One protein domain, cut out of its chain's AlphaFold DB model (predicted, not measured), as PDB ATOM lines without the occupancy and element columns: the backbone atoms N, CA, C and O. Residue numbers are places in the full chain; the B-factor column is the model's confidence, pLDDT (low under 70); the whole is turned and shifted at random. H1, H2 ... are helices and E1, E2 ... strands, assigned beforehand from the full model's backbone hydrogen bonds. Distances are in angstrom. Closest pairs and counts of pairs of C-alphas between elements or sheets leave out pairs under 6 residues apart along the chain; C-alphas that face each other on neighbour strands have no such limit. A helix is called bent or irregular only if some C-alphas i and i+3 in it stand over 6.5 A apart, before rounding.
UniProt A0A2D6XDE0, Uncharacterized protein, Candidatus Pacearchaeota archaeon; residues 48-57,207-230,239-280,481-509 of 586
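This is residues 48 to 57, 207 to 230, 239 to 280 and 481 to 509 of the 586 residues of an uncharacterized protein of Candidatus Pacearchaeota archaeon (UniProt A0A2D6XDE0). With little regular structure, this is a strongly twisted sheet, order E1 - E5 - E2, antiparallel, with a small antiparallel pair, E3 and E4, nearby, helix H1 farther out and a tail, residues 503 to 509, sticking out. The 105 printed residues run E1 E2 H1 E3 E4 E5, mostly strand, with 40 in named elements. The whole is loose, radius of gyration of the C-alphas 16.4 A, and flat, 55 by 41 by 21 A.

Start at E5, residues 491 to 499: E1, residues 48 to 55, is antiparallel, N 51 and O 495 being 2.8 A apart. E2, residues 213 to 221, is also antiparallel to E5, N 220 to O 494 2.9 A; it bends by 65 degrees at residue 217. E3, residues 271 to 273, pairs with E4, residues 481 to 484, N 271 to O 484 3.0 A. H1, residues 254 to 260, is not on the three-stranded sheet; its closest C-alphas to E3, Glu 257 and Ala 273, are 7.1 A apart. H1 is only just irregular, C-alphas 255 and 258 being 6.8 A apart, with 0 of 3 O i to N i+4 but 3 of 4 O i to N i+3 pairs within hydrogen-bond range.

Find C-alpha 48 at (113.961, -58.137, 251.674), where E1 begins its 21.2 A; E5 runs 23.5 A to C-alpha 499 at (110.319, -61.346, 248.164), and E2 19.0 A.

Cuts separate C-alphas 57 and 207 by 12.6 A, 230 and 239 by 7.8 A, 280 and 481 by 14.4 A. The pLDDT is under 70 at residues 222 to 230 and 239 to 279.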
ATOM      1  N   GLN A  48     114.831 -58.544 250.579       92.06
ATOM      2  CA  GLN A  48     113.961 -58.137 251.674       92.06
ATOM      3  C   GLN A  48     113.210 -56.861 251.297       92.06
ATOM      4  O   GLN A  48     113.820 -55.855 250.933       92.06
ATOM      5  N   LYS A  49     111.886 -56.889 251.421       93.12
ATOM      6  CA  LYS A  49     111.017 -55.731 251.200       93.12
ATOM      7  C   LYS A  49     110.286 -55.363 252.480       93.12
ATOM      8  O   LYS A  49     110.158 -56.175 253.395       93.12
ATOM      9  N   LEU A  50     109.834 -54.115 252.535       91.69
ATOM     10  CA  LEU A  50     108.940 -53.617 253.572       91.69
ATOM     11  C   LEU A  50     107.555 -53.438 252.956       91.69
ATOM     12  O   LEU A  50     107.425 -52.841 251.889       91.69
ATOM     13  N   TYR A  51     106.543 -53.957 253.631       91.31
ATOM     14  CA  TYR A  51     105.138 -53.800 253.301       91.31
ATOM     15  C   TYR A  51     104.437 -53.161 254.489       91.31
ATOM     16  O   TYR A  51     104.623 -53.593 255.623       91.31
ATOM     17  N   ARG A  52     103.683 -52.097 254.237       89.31
ATOM     18  CA  ARG A  52     102.876 -51.435 255.260       89.31
ATOM     19  C   ARG A  52     101.446 -51.915 255.112       89.31
ATOM     20  O   ARG A  52     100.954 -51.981 253.989       89.31
ATOM     21  N   MET A  53     100.825 -52.241 256.231       87.12
ATOM     22  CA  MET A  53      99.456 -52.726 256.299       87.12
ATOM     23  C   MET A  53      98.821 -52.219 257.585       87.12
ATOM     24  O   MET A  53      99.511 -52.079 258.593       87.12
ATOM     25  N   THR A  54      97.522 -51.963 257.555       85.56
ATOM     26  CA  THR A  54      96.757 -51.571 258.738       85.56
ATOM     27  C   THR A  54      96.027 -52.805 259.258       85.56
ATOM     28  O   THR A  54      95.279 -53.444 258.525       85.56
ATOM     29  N   LEU A  55      96.291 -53.176 260.508       85.38
ATOM     30  CA  LEU A  55      95.490 -54.152 261.237       85.38
ATOM     31  C   LEU A  55      94.246 -53.439 261.742       85.38
ATOM     32  O   LEU A  55      94.351 -52.417 262.417       85.38
ATOM     33  N   ARG A  56      93.083 -53.968 261.394       82.56
ATOM     34  CA  ARG A  56      91.798 -53.430 261.817       82.56
ATOM     35  C   ARG A  56      91.452 -53.933 263.205       82.56
ATOM     36  O   ARG A  56      91.759 -55.073 263.558       82.56
ATOM     37  N   SER A  57      90.833 -53.055 263.980       82.25
ATOM     38  CA  SER A  57      90.127 -53.450 265.191       82.25
ATOM     39  C   SER A  57      88.867 -54.238 264.859       82.25
ATOM     40  O   SER A  57      88.301 -54.094 263.773       82.25
ATOM     41  N   TYR A 207      95.185 -61.713 257.391       84.69
ATOM     42  CA  TYR A 207      95.632 -60.659 256.484       84.69
ATOM     43  C   TYR A 207      96.539 -61.223 255.394       84.69
ATOM     44  O   TYR A 207      97.513 -61.932 255.668       84.69
ATOM     45  N   TRP A 208      96.238 -60.890 254.141       83.88
ATOM     46  CA  TRP A 208      96.984 -61.369 252.983       83.88
ATOM     47  C   TRP A 208      98.243 -60.539 252.733       83.88
ATOM     48  O   TRP A 208      98.183 -59.321 252.571       83.88
ATOM     49  N   LEU A 209      99.395 -61.199 252.615       87.00
ATOM     50  CA  LEU A 209     100.665 -60.536 252.307       87.00
ATOM     51  C   LEU A 209     100.807 -60.264 250.803       87.00
ATOM     52  O   LEU A 209      99.997 -60.748 250.011       87.00
ATOM     53  N   PRO A 210     101.812 -59.497 250.350       88.31
ATOM     54  CA  PRO A 210     102.088 -59.338 248.922       88.31
ATOM     55  C   PRO A 210     102.258 -60.688 248.206       88.31
ATOM     56  O   PRO A 210     102.793 -61.635 248.778       88.31
ATOM     57  N   GLY A 211     101.823 -60.791 246.944       82.19
ATOM     58  CA  GLY A 211     101.886 -62.048 246.176       82.19
ATOM     59  C   GLY A 211     103.308 -62.563 245.907       82.19
ATOM     60  O   GLY A 211     103.510 -63.741 245.624       82.19
ATOM     61  N   ASP A 212     104.314 -61.695 246.029       88.12
ATOM     62  CA  ASP A 212     105.724 -62.067 245.979       88.12
ATOM     63  C   ASP A 212     106.301 -62.423 247.357       88.12
ATOM     64  O   ASP A 212     107.485 -62.714 247.438       88.12
ATOM     65  N   CYS A 213     105.524 -62.429 248.440       89.75
ATOM     66  CA  CYS A 213     106.018 -62.806 249.761       89.75
ATOM     67  C   CYS A 213     106.304 -64.312 249.856       89.75
ATOM     68  O   CYS A 213     105.405 -65.131 249.688       89.75
ATOM     69  N   VAL A 214     107.559 -64.669 250.147       87.12
ATOM     70  CA  VAL A 214     108.012 -66.052 250.376       87.12
ATOM     71  C   VAL A 214     108.029 -66.388 251.866       87.12
ATOM     72  O   VAL A 214     107.557 -67.450 252.246       87.12
ATOM     73  N   GLU A 215     108.563 -65.486 252.690       85.75
ATOM     74  CA  GLU A 215     108.822 -65.698 254.123       85.75
ATOM     75  C   GLU A 215     108.722 -64.360 254.869       85.75
ATOM     76  O   GLU A 215     109.149 -63.327 254.339       85.75
ATOM     77  N   VAL A 216     108.181 -64.348 256.089       86.56
ATOM     78  CA  VAL A 216     108.002 -63.140 256.902       86.56
ATOM     79  C   VAL A 216     109.147 -63.014 257.901       86.56
ATOM     80  O   VAL A 216     109.219 -63.691 258.913       86.56
ATOM     81  N   LEU A 217     110.026 -62.040 257.685       84.88
ATOM     82  CA  LEU A 217     111.207 -61.838 258.529       84.88
ATOM     83  C   LEU A 217     110.935 -61.027 259.802       84.88
ATOM     84  O   LEU A 217     111.709 -61.080 260.761       84.88
ATOM     85  N   GLY A 218     109.943 -60.138 259.760       82.81
ATOM     86  CA  GLY A 218     109.770 -59.081 260.754       82.81
ATOM     87  C   GLY A 218     108.411 -58.395 260.647       82.81
ATOM     88  O   GLY A 218     107.946 -58.142 259.553       82.81
ATOM     89  N   ILE A 219     107.776 -58.088 261.772       84.00
ATOM     90  CA  ILE A 219     106.560 -57.295 261.880       84.00
ATOM     91  C   ILE A 219     106.862 -56.313 262.996       84.00
ATOM     92  O   ILE A 219     107.353 -56.680 264.069       84.00
ATOM     93  N   MET A 220     106.694 -55.040 262.689       80.12
ATOM     94  CA  MET A 220     107.003 -53.947 263.588       80.12
ATOM     95  C   MET A 220     105.775 -53.064 263.678       80.12
ATOM     96  O   MET A 220     105.278 -52.607 262.650       80.12
ATOM     97  N   ASP A 221     105.330 -52.794 264.899       79.62
ATOM     98  CA  ASP A 221     104.360 -51.739 265.138       79.62
ATOM     99  C   ASP A 221     105.013 -50.384 264.819       79.62
ATOM    100  O   ASP A 221     106.111 -50.064 265.303       79.62
ATOM    101  N   ARG A 222     104.379 -49.606 263.940       69.19
ATOM    102  CA  ARG A 222     104.808 -48.235 263.633       69.19
ATOM    103  C   ARG A 222     104.058 -47.202 264.475       69.19
ATOM    104  O   ARG A 222     104.485 -46.044 264.487       69.19
ATOM    105  N   GLY A 223     103.044 -47.631 265.224       64.06
ATOM    106  CA  GLY A 223     101.994 -46.800 265.780       64.06
ATOM    107  C   GLY A 223     101.109 -46.250 264.666       64.06
ATOM    108  O   GLY A 223     101.552 -46.102 263.525       64.06
ATOM    109  N   LEU A 224      99.864 -45.911 264.996       59.38
ATOM    110  CA  LEU A 224      98.975 -45.219 264.068       59.38
ATOM    111  C   LEU A 224      99.656 -43.919 263.597       59.38
ATOM    112  O   LEU A 224      99.959 -43.042 264.413       59.38
ATOM    113  N   THR A 225      99.966 -43.810 262.302       58.56
ATOM    114  CA  THR A 225     100.568 -42.577 261.748       58.56
ATOM    115  C   THR A 225      99.542 -41.642 261.130       58.56
ATOM    116  O   THR A 225      99.900 -40.532 260.729       58.56
ATOM    117  N   THR A 226      98.273 -42.044 261.093       56.22
ATOM    118  CA  THR A 226      97.198 -41.197 260.597       56.22
ATOM    119  C   THR A 226      96.947 -40.041 261.575       56.22
ATOM    120  O   THR A 226      96.709 -40.260 262.767       56.22
ATOM    121  N   PRO A 227      97.045 -38.781 261.112       56.12
ATOM    122  CA  PRO A 227      96.643 -37.641 261.916       56.12
ATOM    123  C   PRO A 227      95.133 -37.731 262.133       56.12
ATOM    124  O   PRO A 227      94.349 -37.521 261.213       56.12
ATOM    125  N   VAL A 228      94.716 -38.064 263.352       54.34
ATOM    126  CA  VAL A 228      93.304 -37.975 263.723       54.34
ATOM    127  C   VAL A 228      92.990 -36.496 263.927       54.34
ATOM    128  O   VAL A 228      93.376 -35.898 264.934       54.34
ATOM    129  N   HIS A 229      92.332 -35.888 262.942       51.03
ATOM    130  CA  HIS A 229      91.754 -34.559 263.085       51.03
ATOM    131  C   HIS A 229      90.449 -34.693 263.869       51.03
ATOM    132  O   HIS A 229      89.435 -35.121 263.331       51.03
ATOM    133  N   SER A 230      90.473 -34.363 265.161       52.97
ATOM    134  CA  SER A 230      89.238 -34.181 265.921       52.97
ATOM    135  C   SER A 230      88.776 -32.738 265.745       52.97
ATOM    136  O   SER A 230      89.344 -31.826 266.354       52.97
ATOM    137  N   THR A 239      95.855 -33.389 267.620       54.81
ATOM    138  CA  THR A 239      96.534 -34.220 268.621       54.81
ATOM    139  C   THR A 239      97.152 -35.418 267.911       54.81
ATOM    140  O   THR A 239      96.456 -36.368 267.563       54.81
ATOM    141  N   GLN A 240      98.468 -35.397 267.689       52.31
ATOM    142  CA  GLN A 240      99.180 -36.576 267.198       52.31
ATOM    143  C   GLN A 240      99.202 -37.628 268.315       52.31
ATOM    144  O   GLN A 240     100.095 -37.641 269.162       52.31
ATOM    145  N   LYS A 241      98.199 -38.512 268.341       50.22
ATOM    146  CA  LYS A 241      98.252 -39.744 269.130       50.22
ATOM    147  C   LYS A 241      99.276 -40.667 268.478       50.22
ATOM    148  O   LYS A 241      98.928 -41.574 267.737       50.22
ATOM    149  N   THR A 242     100.561 -40.452 268.750       51.84
ATOM    150  CA  THR A 242     101.519 -41.552 268.627       51.84
ATOM    151  C   THR A 242     101.069 -42.608 269.618       51.84
ATOM    152  O   THR A 242     101.236 -42.413 270.826       51.84
ATOM    153  N   ALA A 243     100.480 -43.700 269.122       50.97
ATOM    154  CA  ALA A 243     100.368 -44.918 269.909       50.97
ATOM    155  C   ALA A 243     101.737 -45.167 270.569       50.97
ATOM    156  O   ALA A 243     102.774 -44.880 269.942       50.97
ATOM    157  N   PRO A 244     101.781 -45.586 271.848       54.44
ATOM    158  CA  PRO A 244     103.048 -45.915 272.476       54.44
ATOM    159  C   PRO A 244     103.798 -46.838 271.519       54.44
ATOM    160  O   PRO A 244     103.217 -47.798 271.031       54.44
ATOM    161  N   LYS A 245     105.065 -46.527 271.203       53.72
ATOM    162  CA  LYS A 245     105.970 -47.462 270.515       53.72
ATOM    163  C   LYS A 245     106.202 -48.647 271.458       53.72
ATOM    164  O   LYS A 245     107.288 -48.779 272.021       53.72
ATOM    165  N   THR A 246     105.171 -49.454 271.681       53.25
ATOM    166  CA  THR A 246     105.122 -50.638 272.553       53.25
ATOM    167  C   THR A 246     106.205 -51.629 272.156       53.25
ATOM    168  O   THR A 246     106.750 -52.337 272.998       53.25
ATOM    169  N   GLY A 247     106.680 -51.540 270.916       55.09
ATOM    170  CA  GLY A 247     107.931 -52.120 270.483       55.09
ATOM    171  C   GLY A 247     107.686 -53.284 269.548       55.09
ATOM    172  O   GLY A 247     106.697 -53.343 268.828       55.09
ATOM    173  N   ARG A 248     108.673 -54.171 269.476       55.25
ATOM    174  CA  ARG A 248     108.684 -55.292 268.543       55.25
ATOM    175  C   ARG A 248     107.558 -56.260 268.905       55.25
ATOM    176  O   ARG A 248     107.634 -56.883 269.960       55.25
ATOM    177  N   ILE A 249     106.589 -56.419 268.008       63.88
ATOM    178  CA  ILE A 249     105.587 -57.480 268.100       63.88
ATOM    179  C   ILE A 249     106.329 -58.824 268.110       63.88
ATOM    180  O   ILE A 249     107.280 -59.031 267.342       63.88
ATOM    181  N   MET A 250     105.983 -59.688 269.063       59.25
ATOM    182  CA  MET A 250     106.684 -60.952 269.253       59.25
ATOM    183  C   MET A 250     106.317 -61.937 268.151       59.25
ATOM    184  O   MET A 250     105.151 -62.180 267.880       59.25
ATOM    185  N   PHE A 251     107.351 -62.516 267.551       60.66
ATOM    186  CA  PHE A 251     107.231 -63.621 266.616       60.66
ATOM    187  C   PHE A 251     107.049 -64.921 267.379       60.66
ATOM    188  O   PHE A 251     107.942 -65.307 268.141       60.66
ATOM    189  N   LEU A 252     105.931 -65.600 267.143       59.88
ATOM    190  CA  LEU A 252     105.714 -66.960 267.611       59.88
ATOM    191  C   LEU A 252     105.684 -67.926 266.431       59.88
ATOM    192  O   LEU A 252     104.947 -67.740 265.465       59.88
ATOM    193  N   ASP A 253     106.541 -68.934 266.550       54.44
ATOM    194  CA  ASP A 253     106.574 -70.119 265.699       54.44
ATOM    195  C   ASP A 253     105.283 -70.928 265.886       54.44
ATOM    196  O   ASP A 253     104.707 -70.926 266.976       54.44
ATOM    197  N   SER A 254     104.865 -71.644 264.848       56.00
ATOM    198  CA  SER A 254     103.631 -72.432 264.839       56.00
ATOM    199  C   SER A 254     103.572 -73.493 265.926       56.00
ATOM    200  O   SER A 254     102.585 -73.618 266.641       56.00
ATOM    201  N   LEU A 255     104.695 -74.158 266.183       60.59
ATOM    202  CA  LEU A 255     104.814 -75.135 267.266       60.59
ATOM    203  C   LEU A 255     104.681 -74.517 268.667       60.59
ATOM    204  O   LEU A 255     104.529 -75.236 269.652       60.59
ATOM    205  N   LYS A 256     104.788 -73.188 268.786       60.81
ATOM    206  CA  LYS A 256     104.628 -72.460 270.051       60.81
ATOM    207  C   LYS A 256     103.231 -71.868 270.224       60.81
ATOM    208  O   LYS A 256     102.957 -71.323 271.290       60.81
ATOM    209  N   GLU A 257     102.370 -71.987 269.216       62.19
ATOM    210  CA  GLU A 257     100.989 -71.503 269.239       62.19
ATOM    211  C   GLU A 257     100.166 -72.181 270.344       62.19
ATOM    212  O   GLU A 257      99.485 -71.500 271.107       62.19
ATOM    213  N   GLU A 258     100.299 -73.503 270.505       62.44
ATOM    214  CA  GLU A 258      99.558 -74.279 271.512       62.44
ATOM    215  C   GLU A 258      99.777 -73.762 272.943       62.44
ATOM    216  O   GLU A 258      98.857 -73.747 273.761       62.44
ATOM    217  N   TYR A 259     100.982 -73.273 273.244       61.38
ATOM    218  CA  TYR A 259     101.311 -72.723 274.562       61.38
ATOM    219  C   TYR A 259     100.678 -71.354 274.812       61.38
ATOM    220  O   TYR A 259     100.548 -70.945 275.963       61.38
ATOM    221  N   LEU A 260     100.278 -70.647 273.756       59.91
ATOM    222  CA  LEU A 260      99.713 -69.308 273.856       59.91
ATOM    223  C   LEU A 260      98.229 -69.327 274.229       59.91
ATOM    224  O   LEU A 260      97.757 -68.432 274.928       59.91
ATOM    225  N   PHE A 261      97.511 -70.384 273.840       56.97
ATOM    226  CA  PHE A 261      96.129 -70.617 274.266       56.97
ATOM    227  C   PHE A 261      95.992 -70.783 275.786       56.97
ATOM    228  O   PHE A 261      94.919 -70.534 276.338       56.97
ATOM    229  N   LEU A 262      97.075 -71.168 276.470       55.94
ATOM    230  CA  LEU A 262      97.101 -71.366 277.918       55.94
ATOM    231  C   LEU A 262      97.296 -70.063 278.714       55.94
ATOM    232  O   LEU A 262      97.059 -70.072 279.918       55.94
ATOM    233  N   ASP A 263      97.664 -68.948 278.070       53.53
ATOM    234  CA  ASP A 263      97.936 -67.657 278.727       53.53
ATOM    235  C   ASP A 263      96.847 -66.613 278.389       53.53
ATOM    236  O   ASP A 263      97.081 -65.512 277.866       53.53
ATOM    237  N   ARG A 264      95.588 -67.008 278.624       53.44
ATOM    238  CA  ARG A 264      94.384 -66.235 278.268       53.44
ATOM    239  C   ARG A 264      94.229 -64.931 279.074       53.44
ATOM    240  O   ARG A 264      93.508 -64.045 278.626       53.44
ATOM    241  N   ASP A 265      94.963 -64.780 280.178       57.06
ATOM    242  CA  ASP A 265      94.827 -63.659 281.122       57.06
ATOM    243  C   ASP A 265      95.640 -62.403 280.746       57.06
ATOM    244  O   ASP A 265      95.470 -61.346 281.355       57.06
ATOM    245  N   ASN A 266      96.516 -62.462 279.736       52.38
ATOM    246  CA  ASN A 266      97.354 -61.316 279.365       52.38
ATOM    247  C   ASN A 266      96.621 -60.345 278.409       52.38
ATOM    248  O   ASN A 266      96.712 -60.469 277.196       52.38
ATOM    249  N   SER A 267      95.862 -59.386 278.937       51.19
ATOM    250  CA  SER A 267      94.862 -58.587 278.201       51.19
ATOM    251  C   SER A 267      95.375 -57.393 277.366       51.19
ATOM    252  O   SER A 267      94.574 -56.527 277.023       51.19
ATOM    253  N   GLY A 268      96.681 -57.260 277.106       53.94
ATOM    254  CA  GLY A 268      97.251 -55.974 276.664       53.94
ATOM    255  C   GLY A 268      97.750 -55.884 275.223       53.94
ATOM    256  O   GLY A 268      97.458 -54.903 274.542       53.94
ATOM    257  N   ASP A 269      98.512 -56.879 274.768       55.91
ATOM    258  CA  ASP A 269      99.294 -56.753 273.536       55.91
ATOM    259  C   ASP A 269      98.738 -57.657 272.422       55.91
ATOM    260  O   ASP A 269      98.476 -58.839 272.680       55.91
ATOM    261  N   PRO A 270      98.575 -57.146 271.183       56.03
ATOM    262  CA  PRO A 270      98.209 -57.976 270.044       56.03
ATOM    263  C   PRO A 270      99.323 -58.995 269.804       56.03
ATOM    264  O   PRO A 270     100.488 -58.644 269.584       56.03
ATOM    265  N   VAL A 271      98.971 -60.277 269.858       59.41
ATOM    266  CA  VAL A 271      99.913 -61.357 269.593       59.41
ATOM    267  C   VAL A 271      99.752 -61.754 268.136       59.41
ATOM    268  O   VAL A 271      98.834 -62.468 267.758       59.41
ATOM    269  N   ILE A 272     100.649 -61.296 267.271       61.34
ATOM    270  CA  ILE A 272     100.650 -61.765 265.883       61.34
ATOM    271  C   ILE A 272     101.360 -63.117 265.866       61.34
ATOM    272  O   ILE A 272     102.555 -63.180 266.157       61.34
ATOM    273  N   ALA A 273     100.641 -64.196 265.552       59.59
ATOM    274  CA  ALA A 273     101.244 -65.520 265.457       59.59
ATOM    275  C   ALA A 273     100.993 -66.171 264.095       59.59
ATOM    276  O   ALA A 273      99.925 -66.073 263.499       59.59
ATOM    277  N   MET A 274     102.037 -66.881 263.681       57.09
ATOM    278  CA  MET A 274     102.144 -67.819 262.573       57.09
ATOM    279  C   MET A 274     102.227 -67.272 261.151       57.09
ATOM    280  O   MET A 274     101.266 -66.924 260.465       57.09
ATOM    281  N   GLU A 275     103.483 -67.310 260.735       52.34
ATOM    282  CA  GLU A 275     103.987 -67.588 259.406       52.34
ATOM    283  C   GLU A 275     103.481 -68.943 258.878       52.34
ATOM    284  O   GLU A 275     103.386 -69.911 259.630       52.34
ATOM    285  N   GLY A 276     103.232 -69.032 257.570       53.25
ATOM    286  CA  GLY A 276     103.275 -70.319 256.882       53.25
ATOM    287  C   GLY A 276     102.091 -71.257 257.102       53.25
ATOM    288  O   GLY A 276     102.300 -72.465 257.063       53.25
ATOM    289  N   GLU A 277     100.859 -70.757 257.235       59.97
ATOM    290  CA  GLU A 277      99.721 -71.479 256.648       59.97
ATOM    291  C   GLU A 277      99.705 -71.124 255.152       59.97
ATOM    292  O   GLU A 277      99.063 -70.138 254.775       59.97
ATOM    293  N   PRO A 278     100.449 -71.828 254.272       64.69
ATOM    294  CA  PRO A 278     100.237 -71.662 252.850       64.69
ATOM    295  C   PRO A 278      98.777 -72.012 252.580       64.69
ATOM    296  O   PRO A 278      98.356 -73.160 252.728       64.69
ATOM    297  N   TYR A 279      97.992 -71.007 252.213       68.88
ATOM    298  CA  TYR A 279      96.650 -71.259 251.738       68.88
ATOM    299  C   TYR A 279      96.780 -71.848 250.338       68.88
ATOM    300  O   TYR A 279      97.074 -71.145 249.367       68.88
ATOM    301  N   PHE A 280      96.650 -73.166 250.257       70.69
ATOM    302  CA  PHE A 280      96.594 -73.873 248.994       70.69
ATOM    303  C   PHE A 280      95.137 -73.943 248.564       70.69
ATOM    304  O   PHE A 280      94.341 -74.656 249.166       70.69
ATOM    305  N   ILE A 481      99.232 -63.669 257.201       84.88
ATOM    306  CA  ILE A 481      99.453 -63.646 258.647       84.88
ATOM    307  C   ILE A 481      98.121 -63.813 259.362       84.88
ATOM    308  O   ILE A 481      97.094 -63.314 258.889       84.88
ATOM    309  N   ARG A 482      98.157 -64.483 260.513       83.31
ATOM    310  CA  ARG A 482      97.039 -64.511 261.448       83.31
ATOM    311  C   ARG A 482      97.358 -63.646 262.668       83.31
ATOM    312  O   ARG A 482      98.464 -63.669 263.202       83.31
ATOM    313  N   VAL A 483      96.404 -62.832 263.092       81.69
ATOM    314  CA  VAL A 483      96.531 -61.977 264.274       81.69
ATOM    315  C   VAL A 483      95.699 -62.601 265.385       81.69
ATOM    316  O   VAL A 483      94.489 -62.754 265.245       81.69
ATOM    317  N   TYR A 484      96.356 -62.988 266.480       74.12
ATOM    318  CA  TYR A 484      95.690 -63.480 267.680       74.12
ATOM    319  C   TYR A 484      95.466 -62.299 268.608       74.12
ATOM    320  O   TYR A 484      96.412 -61.623 269.015       74.12
ATOM    321  N   ARG A 485      94.200 -62.091 268.967       74.25
ATOM    322  CA  ARG A 485      93.717 -60.889 269.650       74.25
ATOM    323  C   ARG A 485      93.822 -59.669 268.731       74.25
ATOM    324  O   ARG A 485      94.891 -59.063 268.617       74.25
ATOM    325  N   PRO A 486      92.723 -59.336 268.051       73.69
ATOM    326  CA  PRO A 486      92.663 -58.144 267.231       73.69
ATOM    327  C   PRO A 486      92.923 -56.914 268.109       73.69
ATOM    328  O   PRO A 486      92.624 -56.918 269.311       73.69
ATOM    329  N   PRO A 487      93.562 -55.879 267.551       76.06
ATOM    330  CA  PRO A 487      93.870 -54.693 268.321       76.06
ATOM    331  C   PRO A 487      92.563 -53.985 268.717       76.06
ATOM    332  O   PRO A 487      91.578 -54.007 267.988       76.06
ATOM    333  N   SER A 488      92.536 -53.335 269.881       77.06
ATOM    334  CA  SER A 488      91.345 -52.597 270.342       77.06
ATOM    335  C   SER A 488      91.050 -51.337 269.520       77.06
ATOM    336  O   SER A 488      89.991 -50.733 269.669       77.06
ATOM    337  N   GLN A 489      92.006 -50.919 268.691       79.50
ATOM    338  CA  GLN A 489      91.929 -49.821 267.731       79.50
ATOM    339  C   GLN A 489      92.735 -50.221 266.496       79.50
ATOM    340  O   GLN A 489      93.648 -51.039 266.606       79.50
ATOM    341  N   ASP A 490      92.437 -49.632 265.343       81.19
ATOM    342  CA  ASP A 490      93.243 -49.843 264.141       81.19
ATOM    343  C   ASP A 490      94.732 -49.562 264.423       81.19
ATOM    344  O   ASP A 490      95.087 -48.686 265.217       81.19
ATOM    345  N   MET A 491      95.626 -50.334 263.809       79.56
ATOM    346  CA  MET A 491      97.062 -50.278 264.073       79.56
ATOM    347  C   MET A 491      97.862 -50.449 262.784       79.56
ATOM    348  O   MET A 491      97.735 -51.454 262.092       79.56
ATOM    349  N   ASP A 492      98.755 -49.506 262.484       83.44
ATOM    350  CA  ASP A 492      99.647 -49.617 261.330       83.44
ATOM    351  C   ASP A 492     100.860 -50.498 261.655       83.44
ATOM    352  O   ASP A 492     101.695 -50.174 262.507       83.44
ATOM    353  N   VAL A 493     101.012 -51.588 260.907       85.12
ATOM    354  CA  VAL A 493     102.156 -52.492 261.005       85.12
ATOM    355  C   VAL A 493     103.036 -52.420 259.763       85.12
ATOM    356  O   VAL A 493     102.587 -52.295 258.623       85.12
ATOM    357  N   GLU A 494     104.342 -52.526 259.983       86.88
ATOM    358  CA  GLU A 494     105.328 -52.692 258.925       86.88
ATOM    359  C   GLU A 494     105.879 -54.113 258.944       86.88
ATOM    360  O   GLU A 494     106.563 -54.531 259.880       86.88
ATOM    361  N   ILE A 495     105.615 -54.833 257.863       87.44
ATOM    362  CA  ILE A 495     106.050 -56.201 257.640       87.44
ATOM    363  C   ILE A 495     107.296 -56.192 256.764       87.44
ATOM    364  O   ILE A 495     107.295 -55.709 255.635       87.44
ATOM    365  N   ARG A 496     108.376 -56.763 257.278       89.56
ATOM    366  CA  ARG A 496     109.564 -57.131 256.525       89.56
ATOM    367  C   ARG A 496     109.437 -58.575 256.074       89.56
ATOM    368  O   ARG A 496     109.260 -59.457 256.907       89.56
ATOM    369  N   TYR A 497     109.607 -58.822 254.786       90.75
ATOM    370  CA  TYR A 497     109.477 -60.155 254.205       90.75
ATOM    371  C   TYR A 497     110.525 -60.398 253.119       90.75
ATOM    372  O   TYR A 497     111.084 -59.449 252.558       90.75
ATOM    373  N   VAL A 498     110.806 -61.668 252.829       90.81
ATOM    374  CA  VAL A 498     111.600 -62.103 251.675       90.81
ATOM    375  C   VAL A 498     110.693 -62.131 250.456       90.81
ATOM    376  O   VAL A 498     109.703 -62.857 250.428       90.81
ATOM    377  N   SER A 499     111.034 -61.347 249.438       93.00
ATOM    378  CA  SER A 499     110.319 -61.346 248.164       93.00
ATOM    379  C   SER A 499     110.833 -62.427 247.210       93.00
ATOM    380  O   SER A 499     112.021 -62.756 247.190       93.00
ATOM    381  N   ARG A 500     109.939 -62.970 246.385       89.50
ATOM    382  CA  ARG A 500     110.225 -63.941 245.333       89.50
ATOM    383  C   ARG A 500     110.884 -63.211 244.158       89.50
ATOM    384  O   ARG A 500     110.350 -62.200 243.694       89.50
ATOM    385  N   PRO A 501     112.032 -63.688 243.648       92.50
ATOM    386  CA  PRO A 501     112.652 -63.103 242.463       92.50
ATOM    387  C   PRO A 501     111.727 -63.256 241.249       92.50
ATOM    388  O   PRO A 501     111.250 -64.354 240.964       92.50
ATOM    389  N   LYS A 502     111.500 -62.163 240.515       90.62
ATOM    390  CA  LYS A 502     110.747 -62.194 239.252       90.62
ATOM    391  C   LYS A 502     111.610 -62.792 238.146       90.62
ATOM    392  O   LYS A 502     112.769 -62.414 238.015       90.62
ATOM    393  N   ARG A 503     111.057 -63.686 237.325       90.94
ATOM    394  CA  ARG A 503     111.761 -64.192 236.134       90.94
ATOM    395  C   ARG A 503     112.096 -63.028 235.192       90.94
ATOM    396  O   ARG A 503     111.280 -62.131 235.017       90.94
ATOM    397  N   LEU A 504     113.279 -63.061 234.585       94.00
ATOM    398  CA  LEU A 504     113.697 -62.115 233.552       94.00
ATOM    399  C   LEU A 504     113.099 -62.595 232.230       94.00
ATOM    400  O   LEU A 504     113.537 -63.605 231.678       94.00
ATOM    401  N   VAL A 505     112.052 -61.933 231.761       87.44
ATOM    402  CA  VAL A 505     111.307 -62.343 230.568       87.44
ATOM    403  C   VAL A 505     111.640 -61.441 229.391       87.44
ATOM    404  O   VAL A 505     111.897 -61.946 228.300       87.44
ATOM    405  N   ALA A 506     111.634 -60.129 229.605       88.56
ATOM    406  CA  ALA A 506     111.961 -59.151 228.587       88.56
ATOM    407  C   ALA A 506     113.468 -58.882 228.542       88.56
ATOM    408  O   ALA A 506     114.161 -58.891 229.557       88.56
ATOM    409  N   ASP A 507     113.969 -58.536 227.359       91.06
ATOM    410  CA  ASP A 507     115.364 -58.132 227.141       91.06
ATOM    411  C   ASP A 507     115.806 -56.969 228.042       91.06
ATOM    412  O   ASP A 507     116.976 -56.872 228.415       91.06
ATOM    413  N   ALA A 508     114.861 -56.091 228.395       94.94
ATOM    414  CA  ALA A 508     115.072 -54.943 229.270       94.94
ATOM    415  C   ALA A 508     115.021 -55.291 230.768       94.94
ATOM    416  O   ALA A 508     115.406 -54.450 231.583       94.94
ATOM    417  N   ASP A 509     114.591 -56.500 231.140       95.06
ATOM    418  CA  ASP A 509     114.479 -56.892 232.541       95.06
ATOM    419  C   ASP A 509     115.860 -56.963 233.187       95.06
ATOM    420  O   ASP A 509     116.817 -57.522 232.645       95.06
TER     421      ASP A 509